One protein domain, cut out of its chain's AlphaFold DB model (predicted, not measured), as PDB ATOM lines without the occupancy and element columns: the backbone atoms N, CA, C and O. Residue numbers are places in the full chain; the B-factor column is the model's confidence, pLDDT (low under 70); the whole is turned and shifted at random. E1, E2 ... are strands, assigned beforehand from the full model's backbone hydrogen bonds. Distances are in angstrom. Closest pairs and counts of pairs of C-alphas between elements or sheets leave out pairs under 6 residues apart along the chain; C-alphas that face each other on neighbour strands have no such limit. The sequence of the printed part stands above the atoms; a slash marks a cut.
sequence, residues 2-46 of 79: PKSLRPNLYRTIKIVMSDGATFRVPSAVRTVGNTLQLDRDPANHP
ATOM      1  N   PRO A   2     398.877 306.578 306.956       79.94
ATOM      2  CA  PRO A   2     398.520 307.526 305.896       79.94
ATOM      3  C   PRO A   2     397.112 307.240 305.350       79.94
ATOM      4  O   PRO A   2     396.647 306.103 305.387       79.94
ATOM      5  N   LYS A   3     396.412 308.278 304.871       73.75
ATOM      6  CA  LYS A   3     395.001 308.196 304.437       73.75
ATOM      7  C   LYS A   3     394.780 307.198 303.292       73.75
ATOM      8  O   LYS A   3     393.721 306.590 303.229       73.75
ATOM      9  N   SER A   4     395.785 307.000 302.444       77.69
ATOM     10  CA  SER A   4     395.762 306.081 301.299       77.69
ATOM     11  C   SER A   4     395.778 304.596 301.672       77.69
ATOM     12  O   SER A   4     395.301 303.779 300.895       77.69
ATOM     13  N   LEU A   5     396.309 304.241 302.846       78.81
ATOM     14  CA  LEU A   5     396.460 302.852 303.308       78.81
ATOM     15  C   LEU A   5     395.401 302.451 304.345       78.81
ATOM     16  O   LEU A   5     395.448 301.348 304.885       78.81
ATOM     17  N   ARG A   6     394.453 303.340 304.667       73.31
ATOM     18  CA  ARG A   6     393.352 303.016 305.582       73.31
ATOM     19  C   ARG A   6     392.169 302.452 304.794       73.31
ATOM     20  O   ARG A   6     391.782 303.058 303.793       73.31
ATOM     21  N   PRO A   7     391.530 301.368 305.269       74.62
ATOM     22  CA  PRO A   7     390.218 300.969 304.779       74.62
ATOM     23  C   PRO A   7     389.238 302.140 304.891       74.62
ATOM     24  O   PRO A   7     389.275 302.910 305.855       74.62
ATOM     25  N   ASN A   8     388.363 302.287 303.899       67.75
ATOM     26  CA  ASN A   8     387.368 303.348 303.875       67.75
ATOM     27  C   ASN A   8     386.304 303.090 304.968       67.75
ATOM     28  O   ASN A   8     385.349 302.350 304.757       67.75
ATOM     29  N   LEU A   9     386.518 303.679 306.149       62.78
ATOM     30  CA  LEU A   9     385.692 303.557 307.361       62.78
ATOM     31  C   LEU A   9     384.456 304.480 307.357       62.78
ATOM     32  O   LEU A   9     383.764 304.586 308.366       62.78
ATOM     33  N   TYR A  10     384.160 305.167 306.248       62.28
ATOM     34  CA  TYR A  10     383.083 306.165 306.184       62.28
ATOM     35  C   TYR A  10     381.672 305.561 306.048       62.28
ATOM     36  O   TYR A  10     380.724 306.276 305.727       62.28
ATOM     37  N   ARG A  11     381.496 304.253 306.268       73.38
ATOM     38  CA  ARG A  11     380.196 303.582 306.141       73.38
ATOM     39  C   ARG A  11     379.640 303.258 307.523       73.38
ATOM     40  O   ARG A  11     380.196 302.448 308.253       73.38
ATOM     41  N   THR A  12     378.533 303.891 307.893       82.94
ATOM     42  CA  THR A  12     377.809 303.562 309.126       82.94
ATOM     43  C   THR A  12     376.903 302.357 308.886       82.94
ATOM     44  O   THR A  12     376.131 302.347 307.925       82.94
ATOM     45  N   ILE A  13     376.975 301.358 309.767       87.19
ATOM     46  CA  ILE A  13     376.063 300.205 309.784       87.19
ATOM     47  C   ILE A  13     375.125 300.286 310.988       87.19
ATOM     48  O   ILE A  13     375.455 300.914 311.999       87.19
ATOM     49  N   LYS A  14     373.957 299.645 310.877       89.94
ATOM     50  CA  LYS A  14     373.049 299.428 312.007       89.94
ATOM     51  C   LYS A  14     373.344 298.053 312.593       89.94
ATOM     52  O   LYS A  14     373.173 297.056 311.903       89.94
ATOM     53  N   ILE A  15     373.784 298.006 313.840       88.56
ATOM     54  CA  ILE A  15     373.946 296.766 314.598       88.56
ATOM     55  C   ILE A  15     372.661 296.549 315.390       88.56
ATOM     56  O   ILE A  15     372.185 297.490 316.026       88.56
ATOM     57  N   VAL A  16     372.104 295.345 315.319       92.19
ATOM     58  CA  VAL A  16     370.956 294.902 316.117       92.19
ATOM     59  C   VAL A  16     371.442 293.780 317.020       92.19
ATOM     60  O   VAL A  16     371.917 292.754 316.532       92.19
ATOM     61  N   MET A  17     371.371 294.018 318.324       92.44
ATOM     62  CA  MET A  17     371.684 293.039 319.354       92.44
ATOM     63  C   MET A  17     370.530 292.047 319.543       92.44
ATOM     64  O   MET A  17     369.401 292.284 319.107       92.44
ATOM     65  N   SER A  18     370.822 290.931 320.200       89.12
ATOM     66  CA  SER A  18     369.881 289.859 320.524       89.12
ATOM     67  C   SER A  18     368.787 290.296 321.504       89.12
ATOM     68  O   SER A  18     367.687 289.752 321.473       89.12
ATOM     69  N   ASP A  19     369.046 291.326 322.311       86.38
ATOM     70  CA  ASP A  19     368.074 291.982 323.194       86.38
ATOM     71  C   ASP A  19     367.210 293.038 322.471       86.38
ATOM     72  O   ASP A  19     366.322 293.646 323.069       86.38
ATOM     73  N   GLY A  20     367.458 293.264 321.177       88.06
ATOM     74  CA  GLY A  20     366.777 294.266 320.361       88.06
ATOM     75  C   GLY A  20     367.396 295.665 320.419       88.06
ATOM     76  O   GLY A  20     366.930 296.555 319.698       88.06
ATOM     77  N   ALA A  21     368.452 295.890 321.208       90.12
ATOM     78  CA  ALA A  21     369.158 297.166 321.223       90.12
ATOM     79  C   ALA A  21     369.802 297.451 319.857       90.12
ATOM     80  O   ALA A  21     370.309 296.553 319.176       90.12
ATOM     81  N   THR A  22     369.782 298.719 319.428       91.94
ATOM     82  CA  THR A  22     370.321 299.105 318.116       91.94
ATOM     83  C   THR A  22     371.372 300.195 318.210       91.94
ATOM     84  O   THR A  22     371.153 301.224 318.848       91.94
ATOM     85  N   PHE A  23     372.486 299.997 317.508       90.06
ATOM     86  CA  PHE A  23     373.623 300.915 317.510       90.06
ATOM     87  C   PHE A  23     374.014 301.303 316.087       90.06
ATOM     88  O   PHE A  23     373.971 300.486 315.166       90.06
ATOM     89  N   ARG A  24     374.413 302.563 315.899       89.12
ATOM     90  CA  ARG A  24     374.949 303.068 314.629       89.12
ATOM     91  C   ARG A  24     376.447 303.260 314.773       89.12
ATOM     92  O   ARG A  24     376.882 304.166 315.475       89.12
ATOM     93  N   VAL A  25     377.226 302.403 314.118       85.81
ATOM     94  CA  VAL A  25     378.687 302.358 314.280       85.81
ATOM     95  C   VAL A  25     379.366 302.484 312.913       85.81
ATOM     96  O   VAL A  25     378.907 301.857 311.951       85.81
ATOM     97  N   PRO A  26     380.430 303.301 312.774       84.94
ATOM     98  CA  PRO A  26     381.252 303.312 311.569       84.94
ATOM     99  C   PRO A  26     381.968 301.968 311.430       84.94
ATOM    100  O   PRO A  26     382.614 301.494 312.361       84.94
ATOM    101  N   SER A  27     381.850 301.342 310.268       74.88
ATOM    102  CA  SER A  27     382.419 300.027 310.019       74.88
ATOM    103  C   SER A  27     382.984 299.924 308.607       74.88
ATOM    104  O   SER A  27     382.589 300.645 307.693       74.88
ATOM    105  N   ALA A  28     383.920 298.998 308.420       76.00
ATOM    106  CA  ALA A  28     384.542 298.710 307.130       76.00
ATOM    107  C   ALA A  28     383.715 297.720 306.279       76.00
ATOM    108  O   ALA A  28     384.257 297.058 305.394       76.00
ATOM    109  N   VAL A  29     382.411 297.580 306.552       74.06
ATOM    110  CA  VAL A  29     381.536 296.664 305.804       74.06
ATOM    111  C   VAL A  29     381.412 297.115 304.350       74.06
ATOM    112  O   VAL A  29     381.318 298.303 304.039       74.06
ATOM    113  N   ARG A  30     381.394 296.134 303.444       61.59
ATOM    114  CA  ARG A  30     381.419 296.335 301.989       61.59
ATOM    115  C   ARG A  30     380.160 297.023 301.434       61.59
ATOM    116  O   ARG A  30     380.228 297.606 300.356       61.59
ATOM    117  N   THR A  31     379.050 297.007 302.175       66.31
ATOM    118  CA  THR A  31     377.725 297.490 301.747       66.31
ATOM    119  C   THR A  31     377.180 298.561 302.698       66.31
ATOM    120  O   THR A  31     377.124 298.359 303.911       66.31
ATOM    121  N   VAL A  32     376.765 299.710 302.150       60.88
ATOM    122  CA  VAL A  32     376.121 300.804 302.905       60.88
ATOM    123  C   VAL A  32     374.689 300.410 303.249       60.88
ATOM    124  O   VAL A  32     373.986 299.883 302.395       60.88
ATOM    125  N   GLY A  33     374.254 300.687 304.480       62.81
ATOM    126  CA  GLY A  33     372.877 300.424 304.911       62.81
ATOM    127  C   GLY A  33     372.604 298.978 305.321       62.81
ATOM    128  O   GLY A  33     371.461 298.642 305.614       62.81
ATOM    129  N   ASN A  34     373.636 298.131 305.383       73.06
ATOM    130  CA  ASN A  34     373.469 296.770 305.867       73.06
ATOM    131  C   ASN A  34     373.144 296.776 307.370       73.06
ATOM    132  O   ASN A  34     373.769 297.506 308.153       73.06
ATOM    133  N   THR A  35     372.165 295.963 307.755       83.50
ATOM    134  CA  THR A  35     371.852 295.706 309.160       83.50
ATOM    135  C   THR A  35     372.619 294.460 309.576       83.50
ATOM    136  O   THR A  35     372.463 293.409 308.963       83.50
ATOM    137  N   LEU A  36     373.479 294.587 310.583       86.12
ATOM    138  CA  LEU A  36     374.195 293.464 311.166       86.12
ATOM    139  C   LEU A  36     373.412 292.979 312.383       86.12
ATOM    140  O   LEU A  36     373.406 293.646 313.416       86.12
ATOM    141  N   GLN A  37     372.745 291.839 312.240       88.56
ATOM    142  CA  GLN A  37     372.086 291.163 313.348       88.56
ATOM    143  C   GLN A  37     373.094 290.252 314.047       88.56
ATOM    144  O   GLN A  37     373.781 289.469 313.389       88.56
ATOM    145  N   LEU A  38     373.228 290.406 315.362       87.88
ATOM    146  CA  LEU A  38     374.134 289.606 316.175       87.88
ATOM    147  C   LEU A  38     373.351 288.513 316.897       87.88
ATOM    148  O   LEU A  38     372.547 288.803 317.778       87.88
ATOM    149  N   ASP A  39     373.642 287.258 316.562       86.50
ATOM    150  CA  ASP A  39     373.096 286.107 317.291       86.50
ATOM    151  C   ASP A  39     373.782 285.930 318.651       86.50
ATOM    152  O   ASP A  39     373.185 285.434 319.605       86.50
ATOM    153  N   ARG A  40     375.053 286.345 318.752       84.75
ATOM    154  CA  ARG A  40     375.846 286.275 319.980       84.75
ATOM    155  C   ARG A  40     376.501 287.617 320.279       84.75
ATOM    156  O   ARG A  40     377.264 288.134 319.466       84.75
ATOM    157  N   ASP A  41     376.196 288.173 321.441       87.62
ATOM    158  CA  ASP A  41     376.561 289.525 321.862       87.62
ATOM    159  C   ASP A  41     376.834 289.566 323.381       87.62
ATOM    160  O   ASP A  41     376.663 288.556 324.064       87.62
ATOM    161  N   PRO A  42     377.284 290.695 323.959       87.19
ATOM    162  CA  PRO A  42     377.591 290.751 325.386       87.19
ATOM    163  C   PRO A  42     376.406 290.430 326.304       87.19
ATOM    164  O   PRO A  42     376.629 289.939 327.410       87.19
ATOM    165  N   ALA A  43     375.174 290.678 325.850       85.62
ATOM    166  CA  ALA A  43     373.962 290.408 326.615       85.62
ATOM    167  C   ALA A  43     373.671 288.906 326.733       85.62
ATOM    168  O   ALA A  43     373.007 288.499 327.680       85.62
ATOM    169  N   ASN A  44     374.189 288.082 325.817       82.94
ATOM    170  CA  ASN A  44     374.005 286.629 325.829       82.94
ATOM    171  C   ASN A  44     375.318 285.816 325.896       82.94
ATOM    172  O   ASN A  44     375.299 284.581 325.866       82.94
ATOM    173  N   HIS A  45     376.478 286.472 325.997       81.88
ATOM    174  CA  HIS A  45     377.767 285.790 325.997       81.88
ATOM    175  C   HIS A  45     378.112 285.239 327.399       81.88
ATOM    176  O   HIS A  45     378.182 285.997 328.371       81.88
ATOM    177  N   PRO A  46     378.431 283.935 327.520       79.62
ATOM    178  CA  PRO A  46     378.580 283.255 328.812       79.62
ATOM    179  C   PRO A  46     379.701 283.841 329.678       79.62
ATOM    180  O   PRO A  46     379.606 283.827 330.901       79.62
TER     181      PRO A  46
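AT A GLANCE: This is residues 2 to 46 of the 79 residues of the protein "50S ribosomal protein L31, chloroplastic" of Chrysochromulina tobinii (UniProt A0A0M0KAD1). Little regular structure is printed: a small sheet in which the hairpin of E1 and E2 has short E3 beside E1, with unnamed end stretches, residues 2 to 10 and 38 to 46, running toward opposite ends of an elongated outline. The printed part has 45 residues, with E1, E2 and E3 along it and no named helix; the class is all strand, with 15 residues in named elements. The mixed sheet's order is E2, E1, E3. The whole is loose, radius of gyration of the C-alphas 12.8 A, spanning 39 by 22 by 13 A.

HOW THE PARTS SIT: Look first at E1, residues 11 to 16, antiparallel at 149 degrees to E2, residues 22 to 27; N 15 and O 23 are within hydrogen-bond range at 2.8 A. E3, residues 35 to 37, is parallel to E1 at 35 degrees, with N 36 and O 14 within hydrogen-bond range at 2.8 A. E2 and E3 are apart.

IN THESE COORDINATES: Find C-alpha 11 at (380.196, 303.582, 306.141); E1 runs 16.1 A. E2 runs 14.6 A. E3 runs 6.2 A, to C-alpha 37 at (372.086, 291.163, 313.348).

THE WHOLE: The C-alphas farthest apart, Ser 4 and Pro 46, are 39.7 A apart. The printed part has no cut and no long link between strands. Residues 8 to 10 and 30 to 33 have pLDDT under 70.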